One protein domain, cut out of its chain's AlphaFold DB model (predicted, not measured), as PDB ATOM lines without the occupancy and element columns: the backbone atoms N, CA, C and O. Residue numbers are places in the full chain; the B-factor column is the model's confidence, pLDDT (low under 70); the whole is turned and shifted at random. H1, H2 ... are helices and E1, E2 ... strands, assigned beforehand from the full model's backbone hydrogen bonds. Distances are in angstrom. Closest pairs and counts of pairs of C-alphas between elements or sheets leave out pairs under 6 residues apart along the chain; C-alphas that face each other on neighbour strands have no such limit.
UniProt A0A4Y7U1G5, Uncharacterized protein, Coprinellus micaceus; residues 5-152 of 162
ATOM      1  N   ILE A   5      99.361 130.566 118.417       89.88
ATOM      2  CA  ILE A   5     100.453 131.264 119.087       89.88
ATOM      3  C   ILE A   5     100.202 132.769 118.998       89.88
ATOM      4  O   ILE A   5      99.926 133.313 117.932       89.88
ATOM      5  N   GLU A   6     100.295 133.439 120.135       92.00
ATOM      6  CA  GLU A   6     100.281 134.892 120.250       92.00
ATOM      7  C   GLU A   6     101.684 135.355 120.631       92.00
ATOM      8  O   GLU A   6     102.284 134.828 121.565       92.00
ATOM      9  N   ILE A   7     102.224 136.316 119.890       91.12
ATOM     10  CA  ILE A   7     103.531 136.911 120.152       91.12
ATOM     11  C   ILE A   7     103.291 138.376 120.483       91.12
ATOM     12  O   ILE A   7     102.935 139.153 119.601       91.12
ATOM     13  N   ALA A   8     103.476 138.754 121.742       93.19
ATOM     14  CA  ALA A   8     103.445 140.144 122.166       93.19
ATOM     15  C   ALA A   8     104.871 140.683 122.299       93.19
ATOM     16  O   ALA A   8     105.742 140.008 122.848       93.19
ATOM     17  N   THR A   9     105.116 141.901 121.823       94.38
ATOM     18  CA  THR A   9     106.420 142.567 121.922       94.38
ATOM     19  C   THR A   9     106.278 143.998 122.405       94.38
ATOM     20  O   THR A   9     105.311 144.675 122.067       94.38
ATOM     21  N   PHE A  10     107.246 144.478 123.182       95.50
ATOM     22  CA  PHE A  10     107.290 145.868 123.644       95.50
ATOM     23  C   PHE A  10     108.716 146.284 124.018       95.50
ATOM     24  O   PHE A  10     109.567 145.436 124.288       95.50
ATOM     25  N   GLN A  11     108.980 147.593 124.060       97.25
ATOM     26  CA  GLN A  11     110.274 148.105 124.522       97.25
ATOM     27  C   GLN A  11     110.404 147.902 126.032       97.25
ATOM     28  O   GLN A  11     109.537 148.320 126.799       97.25
ATOM     29  N   ALA A  12     111.495 147.285 126.468       97.25
ATOM     30  CA  ALA A  12     111.804 147.068 127.869       97.25
ATOM     31  C   ALA A  12     112.028 148.403 128.588       97.25
ATOM     32  O   ALA A  12     112.818 149.245 128.151       97.25
ATOM     33  N   SER A  13     111.390 148.588 129.741       98.06
ATOM     34  CA  SER A  13     111.736 149.697 130.628       98.06
ATOM     35  C   SER A  13     113.144 149.509 131.217       98.06
ATOM     36  O   SER A  13     113.732 148.422 131.203       98.06
ATOM     37  N   ALA A  14     113.720 150.580 131.769       97.12
ATOM     38  CA  ALA A  14     114.948 150.457 132.555       97.12
ATOM     39  C   ALA A  14     114.745 149.566 133.797       97.12
ATOM     40  O   ALA A  14     115.645 148.810 134.150       97.12
ATOM     41  N   ALA A  15     113.554 149.616 134.408       97.50
ATOM     42  CA  ALA A  15     113.214 148.803 135.571       97.50
ATOM     43  C   ALA A  15     113.204 147.309 135.230       97.50
ATOM     44  O   ALA A  15     113.811 146.527 135.948       97.50
ATOM     45  N   LEU A  16     112.615 146.918 134.096       97.19
ATOM     46  CA  LEU A  16     112.600 145.517 133.677       97.19
ATOM     47  C   LEU A  16     113.992 144.977 133.353       97.19
ATOM     48  O   LEU A  16     114.307 143.835 133.674       97.19
ATOM     49  N   ARG A  17     114.838 145.789 132.711       94.69
ATOM     50  CA  ARG A  17     116.223 145.388 132.431       94.69
ATOM     51  C   ARG A  17     117.034 145.190 133.714       94.69
ATOM     52  O   ARG A  17     117.947 144.370 133.720       94.69
ATOM     53  N   ALA A  18     116.706 145.924 134.777       95.94
ATOM     54  CA  ALA A  18     117.308 145.749 136.097       95.94
ATOM     55  C   ALA A  18     116.687 144.579 136.883       95.94
ATOM     56  O   ALA A  18     117.391 143.916 137.640       95.94
ATOM     57  N   ASP A  19     115.392 144.318 136.692       96.00
ATOM     58  CA  ASP A  19     114.635 143.284 137.390       96.00
ATOM     59  C   ASP A  19     113.648 142.557 136.451       96.00
ATOM     60  O   ASP A  19     112.503 142.990 136.268       96.00
ATOM     61  N   PRO A  20     114.051 141.405 135.879       93.12
ATOM     62  CA  PRO A  20     113.187 140.595 135.021       93.12
ATOM     63  C   PRO A  20     111.952 140.016 135.724       93.12
ATOM     64  O   PRO A  20     111.025 139.559 135.050       93.12
ATOM     65  N   THR A  21     111.906 140.016 137.063       95.19
ATOM     66  CA  THR A  21     110.773 139.457 137.818       95.19
ATOM     67  C   THR A  21     109.502 140.296 137.690       95.19
ATOM     68  O   THR A  21     108.408 139.796 137.954       95.19
ATOM     69  N   LEU A  22     109.609 141.523 137.169       96.56
ATOM     70  CA  LEU A  22     108.469 142.390 136.867       96.56
ATOM     71  C   LEU A  22     107.483 141.788 135.850       96.56
ATOM     72  O   LEU A  22     106.338 142.226 135.793       96.56
ATOM     73  N   LEU A  23     107.878 140.768 135.075       95.75
ATOM     74  CA  LEU A  23     106.961 140.052 134.176       95.75
ATOM     75  C   LEU A  23     106.097 139.001 134.889       95.75
ATOM     76  O   LEU A  23     105.064 138.604 134.348       95.75
ATOM     77  N   ILE A  24     106.491 138.543 136.082       95.19
ATOM     78  CA  ILE A  24     105.850 137.411 136.769       95.19
ATOM     79  C   ILE A  24     104.352 137.646 137.014       95.19
ATOM     80  O   ILE A  24     103.580 136.755 136.673       95.19
ATOM     81  N   PRO A  25     103.882 138.808 137.514       96.44
ATOM     82  CA  PRO A  25     102.452 139.003 137.772       96.44
ATOM     83  C   PRO A  25     101.577 138.861 136.517       96.44
ATOM     84  O   PRO A  25     100.493 138.270 136.571       96.44
ATOM     85  N   ALA A  26     102.068 139.364 135.379       96.38
ATOM     86  CA  ALA A  26     101.398 139.233 134.089       96.38
ATOM     87  C   ALA A  26     101.380 137.773 133.619       96.38
ATOM     88  O   ALA A  26     100.323 137.254 133.264       96.38
ATOM     89  N   LEU A  27     102.526 137.088 133.679       95.88
ATOM     90  CA  LEU A  27     102.648 135.678 133.296       95.88
ATOM     91  C   LEU A  27     101.779 134.763 134.168       95.88
ATOM     92  O   LEU A  27     101.094 133.885 133.643       95.88
ATOM     93  N   ASP A  28     101.732 135.009 135.475       96.44
ATOM     94  CA  ASP A  28     100.873 134.284 136.411       96.44
ATOM     95  C   ASP A  28      99.394 134.476 136.068       96.44
ATOM     96  O   ASP A  28      98.625 133.513 136.106       96.44
ATOM     97  N   THR A  29      98.989 135.692 135.691       96.50
ATOM     98  CA  THR A  29      97.613 135.987 135.266       96.50
ATOM     99  C   THR A  29      97.266 135.250 133.970       96.50
ATOM    100  O   THR A  29      96.232 134.586 133.908       96.50
ATOM    101  N   ILE A  30      98.152 135.288 132.964       96.31
ATOM    102  CA  ILE A  30      97.988 134.562 131.691       96.31
ATOM    103  C   ILE A  30      97.874 133.056 131.935       96.31
ATOM    104  O   ILE A  30      96.996 132.405 131.373       96.31
ATOM    105  N   SER A  31      98.722 132.499 132.803       96.31
ATOM    106  CA  SER A  31      98.795 131.051 133.039       96.31
ATOM    107  C   SER A  31      97.507 130.440 133.602       96.31
ATOM    108  O   SER A  31      97.280 129.236 133.490       96.31
ATOM    109  N   ARG A  32      96.648 131.270 134.203       96.69
ATOM    110  CA  ARG A  32      95.361 130.866 134.787       96.69
ATOM    111  C   ARG A  32      94.195 131.002 133.810       96.69
ATOM    112  O   ARG A  32      93.076 130.615 134.147       96.69
ATOM    113  N   ALA A  33      94.426 131.559 132.623       96.31
ATOM    114  CA  ALA A  33      93.392 131.756 131.623       96.31
ATOM    115  C   ALA A  33      92.876 130.419 131.073       96.31
ATOM    116  O   ALA A  33      93.638 129.490 130.797       96.31
ATOM    117  N   ASN A  34      91.564 130.329 130.850       96.12
ATOM    118  CA  ASN A  34      90.984 129.143 130.229       96.12
ATOM    119  C   ASN A  34      91.532 128.957 128.804       96.12
ATOM    120  O   ASN A  34      91.431 129.848 127.963       96.12
ATOM    121  N   GLY A  35      92.080 127.774 128.528       94.25
ATOM    122  CA  GLY A  35      92.688 127.445 127.243       94.25
ATOM    123  C   GLY A  35      94.125 127.939 127.069       94.25
ATOM    124  O   GLY A  35      94.650 127.803 125.966       94.25
ATOM    125  N   PHE A  36      94.768 128.452 128.120       95.31
ATOM    126  CA  PHE A  36      96.222 128.581 128.175       95.31
ATOM    127  C   PHE A  36      96.890 127.202 128.044       95.31
ATOM    128  O   PHE A  36      96.419 126.223 128.627       95.31
ATOM    129  N   LEU A  37      97.976 127.124 127.273       93.00
ATOM    130  CA  LEU A  37      98.804 125.920 127.156       93.00
ATOM    131  C   LEU A  37     100.200 126.146 127.734       93.00
ATOM    132  O   LEU A  37     100.665 125.339 128.533       93.00
ATOM    133  N   ASN A  38     100.879 127.211 127.300       92.62
ATOM    134  CA  ASN A  38     102.226 127.544 127.755       92.62
ATOM    135  C   ASN A  38     102.573 129.010 127.440       92.62
ATOM    136  O   ASN A  38     101.942 129.622 126.577       92.62
ATOM    137  N   ALA A  39     103.594 129.557 128.098       92.12
ATOM    138  CA  ALA A  39     104.171 130.854 127.771       92.12
ATOM    139  C   ALA A  39     105.700 130.817 127.830       92.12
ATOM    140  O   ALA A  39     106.297 130.163 128.682       92.12
ATOM    141  N   TYR A  40     106.321 131.583 126.941       89.00
ATOM    142  CA  TYR A  40     107.755 131.821 126.886       89.00
ATOM    143  C   TYR A  40     107.997 133.323 126.863       89.00
ATOM    144  O   TYR A  40     107.202 134.075 126.300       89.00
ATOM    145  N   HIS A  41     109.093 133.773 127.458       91.81
ATOM    146  CA  HIS A  41     109.452 135.181 127.432       91.81
ATOM    147  C   HIS A  41     110.961 135.367 127.424       91.81
ATOM    148  O   HIS A  41     111.724 134.475 127.799       91.81
ATOM    149  N   GLY A  42     111.387 136.555 127.022       90.06
ATOM    150  CA  GLY A  42     112.788 136.924 127.035       90.06
ATOM    151  C   GLY A  42     113.017 138.281 126.400       90.06
ATOM    152  O   GLY A  42     112.076 139.002 126.066       90.06
ATOM    153  N   PHE A  43     114.291 138.603 126.235       90.06
ATOM    154  CA  PHE A  43     114.728 139.789 125.522       90.06
ATOM    155  C   PHE A  43     115.242 139.416 124.137       90.06
ATOM    156  O   PHE A  43     115.814 138.341 123.936       90.06
ATOM    157  N   GLN A  44     115.093 140.332 123.188       86.31
ATOM    158  CA  GLN A  44     115.916 140.321 121.986       86.31
ATOM    159  C   GLN A  44     117.398 140.417 122.351       86.31
ATOM    160  O   GLN A  44     117.763 140.808 123.459       86.31
ATOM    161  N   VAL A  45     118.259 140.050 121.402       81.00
ATOM    162  CA  VAL A  45     119.714 139.960 121.610       81.00
ATOM    163  C   VAL A  45     120.318 141.277 122.116       81.00
ATOM    164  O   VAL A  45     121.271 141.257 122.887       81.00
ATOM    165  N   ASP A  46     119.754 142.419 121.722       84.81
ATOM    166  CA  ASP A  46     120.197 143.749 122.155       84.81
ATOM    167  C   ASP A  46     119.684 144.161 123.551       84.81
ATOM    168  O   ASP A  46     120.078 145.202 124.080       84.81
ATOM    169  N   GLY A  47     118.804 143.361 124.159       86.31
ATOM    170  CA  GLY A  47     118.204 143.621 125.464       86.31
ATOM    171  C   GLY A  47     117.138 144.720 125.478       86.31
ATOM    172  O   GLY A  47     116.676 145.079 126.563       86.31
ATOM    173  N   THR A  48     116.764 145.296 124.330       91.50
ATOM    174  CA  THR A  48     115.879 146.475 124.279       91.50
ATOM    175  C   THR A  48     114.412 146.108 124.142       91.50
ATOM    176  O   THR A  48     113.558 146.792 124.699       91.50
ATOM    177  N   VAL A  49     114.108 145.005 123.463       93.12
ATOM    178  CA  VAL A  49     112.738 144.541 123.228       93.12
ATOM    179  C   VAL A  49     112.476 143.262 124.002       93.12
ATOM    180  O   VAL A  49     113.277 142.331 123.978       93.12
ATOM    181  N   VAL A  50     111.320 143.203 124.652       93.56
ATOM    182  CA  VAL A  50     110.781 141.991 125.268       93.56
ATOM    183  C   VAL A  50     109.877 141.294 124.277       93.56
ATOM    184  O   VAL A  50     109.145 141.945 123.531       93.56
ATOM    185  N   PHE A  51     109.878 139.970 124.322       90.44
ATOM    186  CA  PHE A  51     108.862 139.152 123.686       90.44
ATOM    187  C   PHE A  51     108.153 138.283 124.724       90.44
ATOM    188  O   PHE A  51     108.779 137.777 125.656       90.44
ATOM    189  N   LEU A  52     106.852 138.086 124.530       92.94
ATOM    190  CA  LEU A  52     106.021 137.101 125.208       92.94
ATOM    191  C   LEU A  52     105.399 136.218 124.124       92.94
ATOM    192  O   LEU A  52     104.654 136.713 123.285       92.94
ATOM    193  N   VAL A  53     105.701 134.926 124.126       91.50
ATOM    194  CA  VAL A  53     105.100 133.937 123.225       91.50
ATOM    195  C   VAL A  53     104.127 133.103 124.040       91.50
ATOM    196  O   VAL A  53     104.543 132.389 124.944       91.50
ATOM    197  N   ILE A  54     102.841 133.182 123.727       93.25
ATOM    198  CA  ILE A  54     101.764 132.524 124.463       93.25
ATOM    199  C   ILE A  54     101.104 131.506 123.539       93.25
ATOM    200  O   ILE A  54     100.672 131.835 122.437       93.25
ATOM    201  N   ALA A  55     101.013 130.265 123.999       92.31
ATOM    202  CA  ALA A  55     100.321 129.195 123.308       92.31
ATOM    203  C   ALA A  55      98.909 129.018 123.872       92.31
ATOM    204  O   ALA A  55      98.724 128.777 125.068       92.31
ATOM    205  N   TRP A  56      97.922 129.073 122.984       93.31
ATOM    206  CA  TRP A  56      96.507 128.898 123.282       93.31
ATOM    207  C   TRP A  56      95.967 127.616 122.655       93.31
ATOM    208  O   TRP A  56      96.352 127.231 121.550       93.31
ATOM    209  N   LYS A  57      94.990 126.988 123.317       92.00
ATOM    210  CA  LYS A  57      94.302 125.779 122.840       92.00
ATOM    211  C   LYS A  57      93.664 125.967 121.464       92.00
ATOM    212  O   LYS A  57      93.580 125.010 120.701       92.00
ATOM    213  N   ASN A  58      93.143 127.162 121.193       90.25
ATOM    214  CA  ASN A  58      92.561 127.574 119.916       90.25
ATOM    215  C   ASN A  58      92.263 129.087 119.919       90.25
ATOM    216  O   ASN A  58      92.307 129.742 120.962       90.25
ATOM    217  N   PHE A  59      91.884 129.615 118.754       89.50
ATOM    218  CA  PHE A  59      91.543 131.028 118.559       89.50
ATOM    219  C   PHE A  59      90.384 131.519 119.445       89.50
ATOM    220  O   PHE A  59      90.408 132.644 119.940       89.50
ATOM    221  N   ALA A  60      89.378 130.672 119.694       92.12
ATOM    222  CA  ALA A  60      88.233 131.038 120.528       92.12
ATOM    223  C   ALA A  60      88.637 131.259 121.995       92.12
ATOM    224  O   ALA A  60      88.216 132.248 122.591       92.12
ATOM    225  N   ALA A  61      89.495 130.398 122.556       94.31
ATOM    226  CA  ALA A  61      90.037 130.572 123.904       94.31
ATOM    227  C   ALA A  61      90.816 131.889 124.033       94.31
ATOM    228  O   ALA A  61      90.586 132.661 124.960       94.31
ATOM    229  N   ARG A  62      91.665 132.189 123.044       93.50
ATOM    230  CA  ARG A  62      92.426 133.438 122.988       93.50
ATOM    231  C   ARG A  62      91.519 134.672 122.936       93.50
ATOM    232  O   ARG A  62      91.745 135.641 123.654       93.50
ATOM    233  N   ASN A  63      90.481 134.667 122.100       93.69
ATOM    234  CA  ASN A  63      89.573 135.815 121.998       93.69
ATOM    235  C   ASN A  63      88.702 135.990 123.242       93.69
ATOM    236  O   ASN A  63      88.470 137.124 123.657       93.69
ATOM    237  N   ALA A  64      88.263 134.888 123.856       95.38
ATOM    238  CA  ALA A  64      87.580 134.934 125.143       95.38
ATOM    239  C   ALA A  64      88.482 135.567 126.211       95.38
ATOM    240  O   ALA A  64      88.027 136.419 126.968       95.38
ATOM    241  N   PHE A  65      89.772 135.217 126.213       95.19
ATOM    242  CA  PHE A  65      90.745 135.850 127.086       95.19
ATOM    243  C   PHE A  65      90.902 137.346 126.803       95.19
ATOM    244  O   PHE A  65      90.804 138.151 127.722       95.19
ATOM    245  N   LYS A  66      91.066 137.759 125.544       93.81
ATOM    246  CA  LYS A  66      91.192 139.181 125.184       93.81
ATOM    247  C   LYS A  66      89.978 140.026 125.593       93.81
ATOM    248  O   LYS A  66      90.132 141.195 125.930       93.81
ATOM    249  N   ALA A  67      88.780 139.445 125.555       94.06
ATOM    250  CA  ALA A  67      87.543 140.101 125.978       94.06
ATOM    251  C   ALA A  67      87.330 140.091 127.506       94.06
ATOM    252  O   ALA A  67      86.356 140.667 127.990       94.06
ATOM    253  N   SER A  68      88.199 139.416 128.260       93.00
ATOM    254  CA  SER A  68      88.078 139.252 129.708       93.00
ATOM    255  C   SER A  68      88.631 140.445 130.490       93.00
ATOM    256  O   SER A  68      89.429 141.243 129.992       93.00
ATOM    257  N   TYR A  69      88.240 140.543 131.759       93.25
ATOM    258  CA  TYR A  69      88.752 141.552 132.687       93.25
ATOM    259  C   TYR A  69      90.237 141.321 133.036       93.25
ATOM    260  O   TYR A  69      91.003 142.248 133.306       93.25
ATOM    261  N   GLU A  70      90.678 140.070 132.987       93.69
ATOM    262  CA  GLU A  70      92.048 139.633 133.213       93.69
ATOM    263  C   GLU A  70      93.004 140.214 132.166       93.69
ATOM    264  O   GLU A  70      94.136 140.564 132.497       93.69
ATOM    265  N   HIS A  71      92.540 140.405 130.927       93.44
ATOM    266  CA  HIS A  71      93.346 141.032 129.882       93.44
ATOM    267  C   HIS A  71      93.682 142.495 130.211       93.44
ATOM    268  O   HIS A  71      94.833 142.903 130.066       93.44
ATOM    269  N   SER A  72      92.730 143.279 130.738       92.50
ATOM    270  CA  SER A  72      93.027 144.641 131.217       92.50
ATOM    271  C   SER A  72      94.038 144.655 132.366       92.50
ATOM    272  O   SER A  72      94.957 145.470 132.355       92.50
ATOM    273  N   LYS A  73      93.942 143.701 133.301       94.31
ATOM    274  CA  LYS A  73      94.901 143.577 134.411       94.31
ATOM    275  C   LYS A  73      96.323 143.312 133.936       94.31
ATOM    276  O   LYS A  73      97.258 143.821 134.540       94.31
ATOM    277  N   ILE A  74      96.504 142.544 132.865       94.81
ATOM    278  CA  ILE A  74      97.840 142.306 132.307       94.81
ATOM    279  C   ILE A  74      98.445 143.587 131.764       94.81
ATOM    280  O   ILE A  74      99.623 143.839 131.997       94.81
ATOM    281  N   ILE A  75      97.658 144.399 131.054       93.44
ATOM    282  CA  ILE A  75      98.156 145.667 130.510       93.44
ATOM    283  C   ILE A  75      98.667 146.552 131.653       93.44
ATOM    284  O   ILE A  75      99.755 147.114 131.534       93.44
ATOM    285  N   GLU A  76      97.934 146.606 132.769       95.25
ATOM    286  CA  GLU A  76      98.337 147.317 133.990       95.25
ATOM    287  C   GLU A  76      99.577 146.696 134.652       95.25
ATOM    288  O   GLU A  76     100.515 147.405 135.005       95.25
ATOM    289  N   GLN A  77      99.630 145.368 134.789       96.56
ATOM    290  CA  GLN A  77     100.773 144.653 135.373       96.56
ATOM    291  C   GLN A  77     102.057 144.809 134.547       96.56
ATOM    292  O   GLN A  77     103.151 144.743 135.107       96.56
ATOM    293  N   LEU A  78     101.940 145.022 133.234       96.38
ATOM    294  CA  LEU A  78     103.070 145.245 132.333       96.38
ATOM    295  C   LEU A  78     103.539 146.706 132.283       96.38
ATOM    296  O   LEU A  78     104.628 146.944 131.767       96.38
ATOM    297  N   GLU A  79     102.786 147.677 132.815       96.50
ATOM    298  CA  GLU A  79     103.200 149.093 132.876       96.50
ATOM    299  C   GLU A  79     104.626 149.304 133.419       96.50
ATOM    300  O   GLU A  79     105.435 149.907 132.714       96.50
ATOM    301  N   PRO A  80     105.020 148.774 134.598       97.00
ATOM    302  CA  PRO A  80     106.384 148.968 135.099       97.00
ATOM    303  C   PRO A  80     107.446 148.309 134.206       97.00
ATOM    304  O   PRO A  80     108.619 148.689 134.242       97.00
ATOM    305  N   ALA A  81     107.052 147.317 133.408       96.62
ATOM    306  CA  ALA A  81     107.954 146.511 132.607       96.62
ATOM    307  C   ALA A  81     108.232 147.111 131.215       96.62
ATOM    308  O   ALA A  81     109.231 146.760 130.582       96.62
ATOM    309  N   ARG A  82     107.381 148.027 130.734       96.44
ATOM    310  CA  ARG A  82     107.396 148.493 129.342       96.44
ATOM    311  C   ARG A  82     107.630 149.987 129.182       96.44
ATOM    312  O   ARG A  82     107.381 150.790 130.071       96.44
ATOM    313  N   THR A  83     108.073 150.352 127.988       95.19
ATOM    314  CA  THR A  83     108.055 151.714 127.461       95.19
ATOM    315  C   THR A  83     107.265 151.696 126.156       95.19
ATOM    316  O   THR A  83     107.534 150.882 125.280       95.19
ATOM    317  N   GLY A  84     106.284 152.583 125.995       91.75
ATOM    318  CA  GLY A  84     105.491 152.632 124.764       91.75
ATOM    319  C   GLY A  84     104.513 151.456 124.595       91.75
ATOM    320  O   GLY A  84     104.231 150.743 125.563       91.75
ATOM    321  N   PRO A  85     103.914 151.302 123.400       93.50
ATOM    322  CA  PRO A  85     102.831 150.351 123.156       93.50
ATOM    323  C   PRO A  85     103.300 148.889 123.151       93.50
ATOM    324  O   PRO A  85     104.488 148.597 123.024       93.50
ATOM    325  N   ILE A  86     102.335 147.977 123.290       93.12
ATOM    326  CA  ILE A  86     102.529 146.539 123.088       93.12
ATOM    327  C   ILE A  86     102.041 146.202 121.681       93.12
ATOM    328  O   ILE A  86     100.869 146.414 121.367       93.12
ATOM    329  N   ASP A  87     102.928 145.650 120.865       91.06
ATOM    330  CA  ASP A  87     102.587 145.069 119.573       91.06
ATOM    331  C   ASP A  87     102.201 143.603 119.764       91.06
ATOM    332  O   ASP A  87     102.723 142.920 120.646       91.06
ATOM    333  N   THR A  88     101.263 143.096 118.968       89.69
ATOM    334  CA  THR A  88     100.799 141.708 119.084       89.69
ATOM    335  C   THR A  88     100.611 141.079 117.716       89.69
ATOM    336  O   THR A  88      99.872 141.595 116.882       89.69
ATOM    337  N   LEU A  89     101.235 139.924 117.522       85.56
ATOM    338  CA  LEU A  89     101.142 139.092 116.336       85.56
ATOM    339  C   LEU A  89     100.426 137.781 116.669       85.56
ATOM    340  O   LEU A  89     100.662 137.185 117.718       85.56
ATOM    341  N   HIS A  90      99.591 137.308 115.747       82.81
ATOM    342  CA  HIS A  90      98.935 136.008 115.851       82.81
ATOM    343  C   HIS A  90      99.456 135.087 114.769       82.81
ATOM    344  O   HIS A  90      99.621 135.476 113.616       82.81
ATOM    345  N   VAL A  91      99.703 133.858 115.175       77.94
ATOM    346  CA  VAL A  91     100.258 132.809 114.348       77.94
ATOM    347  C   VAL A  91      99.318 131.624 114.478       77.94
ATOM    348  O   VAL A  91      99.315 130.915 115.489       77.94
ATOM    349  N   ASP A  92      98.487 131.443 113.454       71.12
ATOM    350  CA  ASP A  92      97.750 130.200 113.281       71.12
ATOM    351  C   ASP A  92      98.754 129.109 112.964       71.12
ATOM    352  O   ASP A  92      99.528 129.219 112.011       71.12
ATOM    353  N   VAL A  93      98.755 128.059 113.776       70.50
ATOM    354  CA  VAL A  93      99.685 126.975 113.547       70.50
ATOM    355  C   VAL A  93      98.997 125.783 112.919       70.50
ATOM    356  O   VAL A  93      98.096 125.177 113.495       70.50
ATOM    357  N   HIS A  94      99.480 125.401 111.745       63.72
ATOM    358  CA  HIS A  94      99.078 124.175 111.083       63.72
ATOM    359  C   HIS A  94     100.043 123.031 111.428       63.72
ATOM    360  O   HIS A  94     101.245 123.127 111.192       63.72
ATOM    361  N   GLY A  95      99.496 121.933 111.962       62.53
ATOM    362  CA  GLY A  95     100.222 120.692 112.249       62.53
ATOM    363  C   GLY A  95     100.515 120.451 113.733       62.53
ATOM    364  O   GLY A  95     100.678 121.378 114.524       62.53
ATOM    365  N   ASP A  96     100.612 119.172 114.104       59.22
ATOM    366  CA  ASP A  96     100.700 118.720 115.502       59.22
ATOM    367  C   ASP A  96     102.054 119.034 116.178       59.22
ATOM    368  O   ASP A  96     102.197 118.909 117.393       59.22
ATOM    369  N   HIS A  97     103.061 119.468 115.412       63.97
ATOM    370  CA  HIS A  97     104.446 119.592 115.886       63.97
ATOM    371  C   HIS A  97     104.857 120.989 116.353       63.97
ATOM    372  O   HIS A  97     105.947 121.155 116.897       63.97
ATOM    373  N   ALA A  98     104.047 122.023 116.167       64.88
ATOM    374  CA  ALA A  98     104.556 123.369 116.415       64.88
ATOM    375  C   ALA A  98     104.767 123.723 117.881       64.88
ATOM    376  O   ALA A  98     105.692 124.464 118.199       64.88
ATOM    377  N   LEU A  99     103.960 123.160 118.781       71.38
ATOM    378  CA  LEU A  99     104.220 123.305 120.211       71.38
ATOM    379  C   LEU A  99     105.540 122.625 120.582       71.38
ATOM    380  O   LEU A  99     106.350 123.226 121.280       71.38
ATOM    381  N   SER A 100     105.823 121.451 120.005       74.25
ATOM    382  CA  SER A 100     107.112 120.774 120.202       74.25
ATOM    383  C   SER A 100     108.296 121.585 119.663       74.25
ATOM    384  O   SER A 100     109.387 121.531 120.219       74.25
ATOM    385  N   ALA A 101     108.087 122.405 118.628       69.94
ATOM    386  CA  ALA A 101     109.124 123.281 118.092       69.94
ATOM    387  C   ALA A 101     109.504 124.416 119.064       69.94
ATOM    388  O   ALA A 101     110.665 124.814 119.099       69.94
ATOM    389  N   LEU A 102     108.557 124.886 119.889       71.38
ATOM    390  CA  LEU A 102     108.803 125.874 120.951       71.38
ATOM    391  C   LEU A 102     109.426 125.260 122.215       71.38
ATOM    392  O   LEU A 102     110.025 125.962 123.024       71.38
ATOM    393  N   GLU A 103     109.277 123.951 122.407       71.12
ATOM    394  CA  GLU A 103     109.817 123.242 123.572       71.12
ATOM    395  C   GLU A 103     111.308 122.902 123.435       71.12
ATOM    396  O   GLU A 103     111.970 122.616 124.440       71.12
ATOM    397  N   ASN A 104     111.840 122.940 122.211       66.50
ATOM    398  CA  ASN A 104     113.220 122.589 121.899       66.50
ATOM    399  C   ASN A 104     114.132 123.818 121.971       66.50
ATOM    400  O   ASN A 104     114.008 124.748 121.177       66.50
ATOM    401  N   SER A 105     115.083 123.806 122.907       57.16
ATOM    402  CA  SER A 105     116.116 124.839 123.018       57.16
ATOM    403  C   SER A 105     117.347 124.477 122.166       57.16
ATOM    404  O   SER A 105     117.762 123.315 122.201       57.16
ATOM    405  N   PRO A 106     117.967 125.438 121.452       61.47
ATOM    406  CA  PRO A 106     117.537 126.829 121.280       61.47
ATOM    407  C   PRO A 106     116.386 126.957 120.265       61.47
ATOM    408  O   PRO A 106     116.478 126.457 119.148       61.47
ATOM    409  N   THR A 107     115.318 127.677 120.626       63.09
ATOM    410  CA  THR A 107     114.276 128.077 119.668       63.09
ATOM    411  C   THR A 107     114.602 129.464 119.140       63.09
ATOM    412  O   THR A 107     114.712 130.412 119.920       63.09
ATOM    413  N   GLN A 108     114.720 129.576 117.821       64.38
ATOM    414  CA  GLN A 108     114.770 130.855 117.130       64.38
ATOM    415  C   GLN A 108     113.374 131.175 116.599       64.38
ATOM    416  O   GLN A 108     112.702 130.308 116.040       64.38
ATOM    417  N   VAL A 109     112.933 132.412 116.797       63.72
ATOM    418  CA  VAL A 109     111.705 132.939 116.203       63.72
ATOM    419  C   VAL A 109     112.131 134.100 115.319       63.72
ATOM    420  O   VAL A 109     112.743 135.059 115.794       63.72
ATOM    421  N   GLU A 110     111.856 133.969 114.028       63.38
ATOM    422  CA  GLU A 110     112.154 134.982 113.026       63.38
ATOM    423  C   GLU A 110     110.857 135.437 112.379       63.38
ATOM    424  O   GLU A 110     110.049 134.630 111.917       63.38
ATOM    425  N   THR A 111     110.685 136.750 112.342       60.88
ATOM    426  CA  THR A 111     109.503 137.380 111.779       60.88
ATOM    427  C   THR A 111     109.914 138.150 110.527       60.88
ATOM    428  O   THR A 111     110.631 139.145 110.619       60.88
ATOM    429  N   PHE A 112     109.464 137.696 109.357       50.75
ATOM    430  CA  PHE A 112     109.753 138.332 108.068       50.75
ATOM    431  C   PHE A 112     108.495 138.941 107.480       50.75
ATOM    432  O   PHE A 112     107.468 138.270 107.446       50.75
ATOM    433  N   THR A 113     108.590 140.150 106.933       48.75
ATOM    434  CA  THR A 113     107.523 140.684 106.088       48.75
ATOM    435  C   THR A 113     107.877 140.493 104.621       48.75
ATOM    436  O   THR A 113     108.903 140.990 104.160       48.75
ATOM    437  N   SER A 114     107.030 139.787 103.874       39.69
ATOM    438  CA  SER A 114     107.168 139.680 102.422       39.69
ATOM    439  C   SER A 114     106.324 140.749 101.728       39.69
ATOM    440  O   SER A 114     105.120 140.844 101.970       39.69
ATOM    441  N   GLN A 115     106.936 141.544 100.845       40.47
ATOM    442  CA  GLN A 115     106.193 142.388  99.909       40.47
ATOM    443  C   GLN A 115     105.772 141.546  98.706       40.47
ATOM    444  O   GLN A 115     106.445 141.525  97.679       40.47
ATOM    445  N   ILE A 116     104.663 140.821  98.835       41.75
ATOM    446  CA  ILE A 116     104.024 140.191  97.680       41.75
ATOM    447  C   ILE A 116     103.018 141.200  97.129       41.75
ATOM    448  O   ILE A 116     102.189 141.726  97.876       41.75
ATOM    449  N   GLN A 117     103.074 141.469  95.822       37.25
ATOM    450  CA  GLN A 117     101.980 142.134  95.115       37.25
ATOM    451  C   GLN A 117     100.700 141.306  95.328       37.25
ATOM    452  O   GLN A 117     100.488 140.305  94.651       37.25
ATOM    453  N   GLY A 118      99.880 141.690  96.313       39.31
ATOM    454  CA  GLY A 118      98.581 141.073  96.597       39.31
ATOM    455  C   GLY A 118      98.376 140.433  97.980       39.31
ATOM    456  O   GLY A 118      97.269 139.967  98.224       39.31
ATOM    457  N   GLY A 119      99.352 140.422  98.902       40.53
ATOM    458  CA  GLY A 119      99.104 139.933 100.274       40.53
ATOM    459  C   GLY A 119     100.347 139.727 101.148       40.53
ATOM    460  O   GLY A 119     101.398 139.325 100.664       40.53
ATOM    461  N   CYS A 120     100.222 139.994 102.453       36.56
ATOM    462  CA  CYS A 120     101.294 139.822 103.442       36.56
ATOM    463  C   CYS A 120     101.275 138.393 104.009       36.56
ATOM    464  O   CYS A 120     100.268 137.962 104.567       36.56
ATOM    465  N   HIS A 121     102.388 137.668 103.880       36.59
ATOM    466  CA  HIS A 121     102.609 136.358 104.501       36.59
ATOM    467  C   HIS A 121     103.907 136.399 105.316       36.59
ATOM    468  O   HIS A 121     104.926 136.879 104.806       36.59
ATOM    469  N   ARG A 122     103.891 135.870 106.550       44.75
ATOM    470  CA  ARG A 122     105.110 135.623 107.347       44.75
ATOM    471  C   ARG A 122     105.342 134.120 107.501       44.75
ATOM    472  O   ARG A 122     104.392 133.343 107.576       44.75
ATOM    473  N   ARG A 123     106.609 133.712 107.557       40.94
ATOM    474  CA  ARG A 123     107.041 132.320 107.745       40.94
ATOM    475  C   ARG A 123     108.022 132.252 108.908       40.94
ATOM    476  O   ARG A 123     108.941 133.061 108.957       40.94
ATOM    477  N   PHE A 124     107.836 131.284 109.800       42.59
ATOM    478  CA  PHE A 124     108.720 131.054 110.944       42.59
ATOM    479  C   PHE A 124     109.600 129.829 110.710       42.59
ATOM    480  O   PHE A 124     109.109 128.780 110.281       42.59
ATOM    481  N   HIS A 125     110.883 129.952 111.047       40.50
ATOM    482  CA  HIS A 125     111.834 128.846 111.074       40.50
ATOM    483  C   HIS A 125     112.238 128.559 112.517       40.50
ATOM    484  O   HIS A 125     112.798 129.420 113.184       40.50
ATOM    485  N   THR A 126     111.978 127.339 112.990       40.59
ATOM    486  CA  THR A 126     112.575 126.844 114.236       40.59
ATOM    487  C   THR A 126     113.861 126.102 113.880       40.59
ATOM    488  O   THR A 126     113.869 125.198 113.044       40.59
ATOM    489  N   GLY A 127     114.990 126.566 114.417       36.47
ATOM    490  CA  GLY A 127     116.317 126.086 114.039       36.47
ATOM    491  C   GLY A 127     116.583 124.643 114.472       36.47
ATOM    492  O   GLY A 127     116.928 124.389 115.619       36.47
ATOM    493  N   GLY A 128     116.504 123.705 113.529       32.47
ATOM    494  CA  GLY A 128     117.271 122.459 113.528       32.47
ATOM    495  C   GLY A 128     118.204 122.463 112.315       32.47
ATOM    496  O   GLY A 128     117.810 122.895 111.235       32.47
ATOM    497  N   THR A 129     119.449 122.005 112.451       34.25
ATOM    498  CA  THR A 129     120.475 122.009 111.381       34.25
ATOM    499  C   THR A 129     120.220 120.981 110.259       34.25
ATOM    500  O   THR A 129     121.158 120.441 109.677       34.25
ATOM    501  N   GLY A 130     118.962 120.675 109.936       31.56
ATOM    502  CA  GLY A 130     118.571 119.691 108.925       31.56
ATOM    503  C   GLY A 130     117.552 120.257 107.941       31.56
ATOM    504  O   GLY A 130     116.740 121.103 108.292       31.56
ATOM    505  N   ARG A 131     117.546 119.749 106.700       33.28
ATOM    506  CA  ARG A 131     116.648 120.168 105.596       33.28
ATOM    507  C   ARG A 131     115.139 119.955 105.851       33.28
ATOM    508  O   ARG A 131     114.352 120.164 104.939       33.28
ATOM    509  N   ASN A 132     114.748 119.566 107.066       34.41
ATOM    510  CA  ASN A 132     113.388 119.204 107.478       34.41
ATOM    511  C   ASN A 132     112.944 119.975 108.738       34.41
ATOM    512  O   ASN A 132     112.315 119.401 109.626       34.41
ATOM    513  N   SER A 133     113.302 121.253 108.863       36.78
ATOM    514  CA  SER A 133     112.800 122.084 109.964       36.78
ATOM    515  C   SER A 133     111.308 122.378 109.762       36.78
ATOM    516  O   SER A 133     110.931 122.806 108.667       36.78
ATOM    517  N   PRO A 134     110.450 122.171 110.776       36.12
ATOM    518  CA  PRO A 134     109.035 122.494 110.665       36.12
ATOM    519  C   PRO A 134     108.868 124.004 110.445       36.12
ATOM    520  O   PRO A 134     109.351 124.822 111.230       36.12
ATOM    521  N   SER A 135     108.206 124.362 109.345       35.12
ATOM    522  CA  SER A 135     107.841 125.736 108.999       35.12
ATOM    523  C   SER A 135     106.424 126.027 109.471       35.12
ATOM    524  O   SER A 135     105.510 125.258 109.170       35.12
ATOM    525  N   ILE A 136     106.231 127.142 110.173       39.66
ATOM    526  CA  ILE A 136     104.895 127.633 110.530       39.66
ATOM    527  C   ILE A 136     104.542 128.747 109.539       39.66
ATOM    528  O   ILE A 136     105.254 129.753 109.458       39.66
ATOM    529  N   ASP A 137     103.476 128.546 108.764       35.59
ATOM    530  CA  ASP A 137     102.918 129.551 107.856       35.59
ATOM    531  C   ASP A 137     101.928 130.435 108.614       35.59
ATOM    532  O   ASP A 137     101.045 129.932 109.305       35.59
ATOM    533  N   VAL A 138     102.068 131.755 108.478       38.75
ATOM    534  CA  VAL A 138     101.283 132.733 109.236       38.75
ATOM    535  C   VAL A 138     100.497 133.645 108.322       38.75
ATOM    536  O   VAL A 138     100.998 134.145 107.311       38.75
ATOM    537  N   ARG A 139      99.243 133.855 108.714       35.88
ATOM    538  CA  ARG A 139      98.277 134.732 108.067       35.88
ATOM    539  C   ARG A 139      97.968 135.877 109.029       35.88
ATOM    540  O   ARG A 139      97.725 135.626 110.204       35.88
ATOM    541  N   GLU A 140      98.015 137.114 108.548       41.62
ATOM    542  CA  GLU A 140      97.920 138.304 109.397       41.62
ATOM    543  C   GLU A 140      96.798 139.262 109.013       41.62
ATOM    544  O   GLU A 140      96.553 139.484 107.829       41.62
ATOM    545  N   ASP A 141      96.276 139.943 110.037       31.89
ATOM    546  CA  ASP A 141      95.556 141.213 109.951       31.89
ATOM    547  C   ASP A 141      96.433 142.346 110.542       31.89
ATOM    548  O   ASP A 141      96.297 142.709 111.706       31.89
ATOM    549  N   GLY A 142      97.341 142.905 109.726       29.41
ATOM    550  CA  GLY A 142      97.949 144.243 109.896       29.41
ATOM    551  C   GLY A 142      99.156 144.439 110.848       29.41
ATOM    552  O   GLY A 142      99.091 144.132 112.029       29.41
ATOM    553  N   GLY A 143     100.207 145.120 110.340       29.25
ATOM    554  CA  GLY A 143     101.228 145.876 111.115       29.25
ATOM    555  C   GLY A 143     102.621 145.230 111.317       29.25
ATOM    556  O   GLY A 143     102.731 144.120 111.815       29.25
ATOM    557  N   TYR A 144     103.705 145.934 110.943       28.20
ATOM    558  CA  TYR A 144     105.086 145.435 110.711       28.20
ATOM    559  C   TYR A 144     106.061 145.495 111.915       28.20
ATOM    560  O   TYR A 144     106.184 146.567 112.497       28.20
ATOM    561  N   THR A 145     106.901 144.448 112.106       29.52
ATOM    562  CA  THR A 145     108.250 144.505 112.755       29.52
ATOM    563  C   THR A 145     109.088 143.233 112.463       29.52
ATOM    564  O   THR A 145     108.533 142.134 112.417       29.52
ATOM    565  N   GLN A 146     110.415 143.364 112.281       27.97
ATOM    566  CA  GLN A 146     111.400 142.267 112.136       27.97
ATOM    567  C   GLN A 146     112.147 142.057 113.462       27.97
ATOM    568  O   GLN A 146     112.526 143.032 114.109       27.97
ATOM    569  N   SER A 147     112.361 140.812 113.901       31.81
ATOM    570  CA  SER A 147     113.027 140.510 115.181       31.81
ATOM    571  C   SER A 147     113.643 139.109 115.193       31.81
ATOM    572  O   SER A 147     113.054 138.180 114.643       31.81
ATOM    573  N   MET A 148     114.819 138.968 115.817       27.02
ATOM    574  CA  MET A 148     115.555 137.711 116.005       27.02
ATOM    575  C   MET A 148     115.607 137.392 117.508       27.02
ATOM    576  O   MET A 148     115.959 138.260 118.308       27.02
ATOM    577  N   LEU A 149     115.208 136.177 117.899       39.66
ATOM    578  CA  LEU A 149     114.833 135.856 119.285       39.66
ATOM    579  C   LEU A 149     115.601 134.637 119.830       39.66
ATOM    580  O   LEU A 149     115.817 133.674 119.098       39.66
ATOM    581  N   TYR A 150     115.966 134.675 121.119       29.45
ATOM    582  CA  TYR A 150     116.562 133.565 121.879       29.45
ATOM    583  C   TYR A 150     115.695 133.248 123.109       29.45
ATOM    584  O   TYR A 150     115.520 134.099 123.978       29.45
ATOM    585  N   CYS A 151     115.160 132.026 123.197       34.09
ATOM    586  CA  CYS A 151     114.285 131.591 124.295       34.09
ATOM    587  C   CYS A 151     115.051 130.926 125.459       34.09
ATOM    588  O   CYS A 151     115.797 129.967 125.248       34.09
ATOM    589  N   GLY A 152     114.782 131.370 126.693       31.23
ATOM    590  CA  GLY A 152     115.093 130.654 127.939       31.23
ATOM    591  C   GLY A 152     113.834 130.004 128.536       31.23
ATOM    592  O   GLY A 152     112.732 130.520 128.372       31.23
TER     593      GLY A 152
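This is residues 5 to 152 of the 162 residues of an uncharacterized protein of Coprinellus micaceus (UniProt A0A4Y7U1G5). A twisted four-stranded sheet has helices H2, H3 and H4 over one face, while the short helix H5 lies over the other. On the same side of the sheet as H5, the hairpin of E5 and E6 meets the sheet where Val 138 of E6 comes close to Val 91 of E4, and two long unnamed stretches, residues 104 to 120 and 140 to 152, run beside this hairpin. You have 148 residues with five named helices and six named strands, in the order E1 H1 H2 E2 E3 H3 H4 E4 H5 E5 E6, a mixed class. The antiparallel sheet runs E2, E3, E1, E4; the whole is compact, with a radius of gyration of the C-alphas of 15.3 A and spans of 41 by 34 by 33 A.

Start with E1, residues 5 to 12, and E4, residues 82 to 92, where N 7 and O 89 are 2.8 A apart, within hydrogen-bond range. E4 bends by 73 degrees at residue 85. On the other side of E1 is E3, residues 49 to 56, with N 8 and O 52 at 2.8 A. E2, residues 36 to 43, forms a hairpin with E3, with N 40 and O 53 at 2.8 A. H2, residues 20 to 31, and H4, residues 69 to 81, touch at a shallow tilt of 8 degrees, opposite ways, closest at the C-alphas of Ala 26 and Ile 74, 5.0 A. H3, residues 59 to 66, is on the same face, 9.0 A over the sheet. H1, residues 14 to 18, touches H4's residues 80 to 81 alone, closest at the C-alphas of Leu 16 and Ala 81, 4.9 A. E1, H1 H2, E2 and E3, H3 H4, E4 are split strand-helix-strand units, two same-way strands with another between them, both right-handed crossovers. H5, residues 98 to 103, is on the opposite face, 9.5 A over the sheet. In the hairpin of E5, residues 121 to 125, and E6, residues 135 to 139, N 124 and O 136 are 3.0 A apart. The closest C-alphas of E4 and E6, Val 91 and Val 138, are 5.2 A apart. Every O i to N i+4 pair is within range in H1, H3 and H5, but 5 of 8 in H2 and 7 of 9 in H4.

Find C-alpha 5 at (100.453, 131.264, 119.087); E1 runs 21.3 A from there. E2 is 21.8 A, E3 22.5 A, H2 17.4 A and H4 19.8 A long. E4 runs 26.2 A to C-alpha 92 at (97.750, 130.200, 113.281). E6 ends at C-alpha 139, (98.277, 134.732, 108.067).

The C-alphas of Tyr 69 and Arg 131, 44.4 A, are the two farthest apart. The printed part has no cut, and its long link is H5 to E5. Residues 94 to 98, 101 and 104 to 152 are under 70 in pLDDT; the mean of the printed part is 73.8.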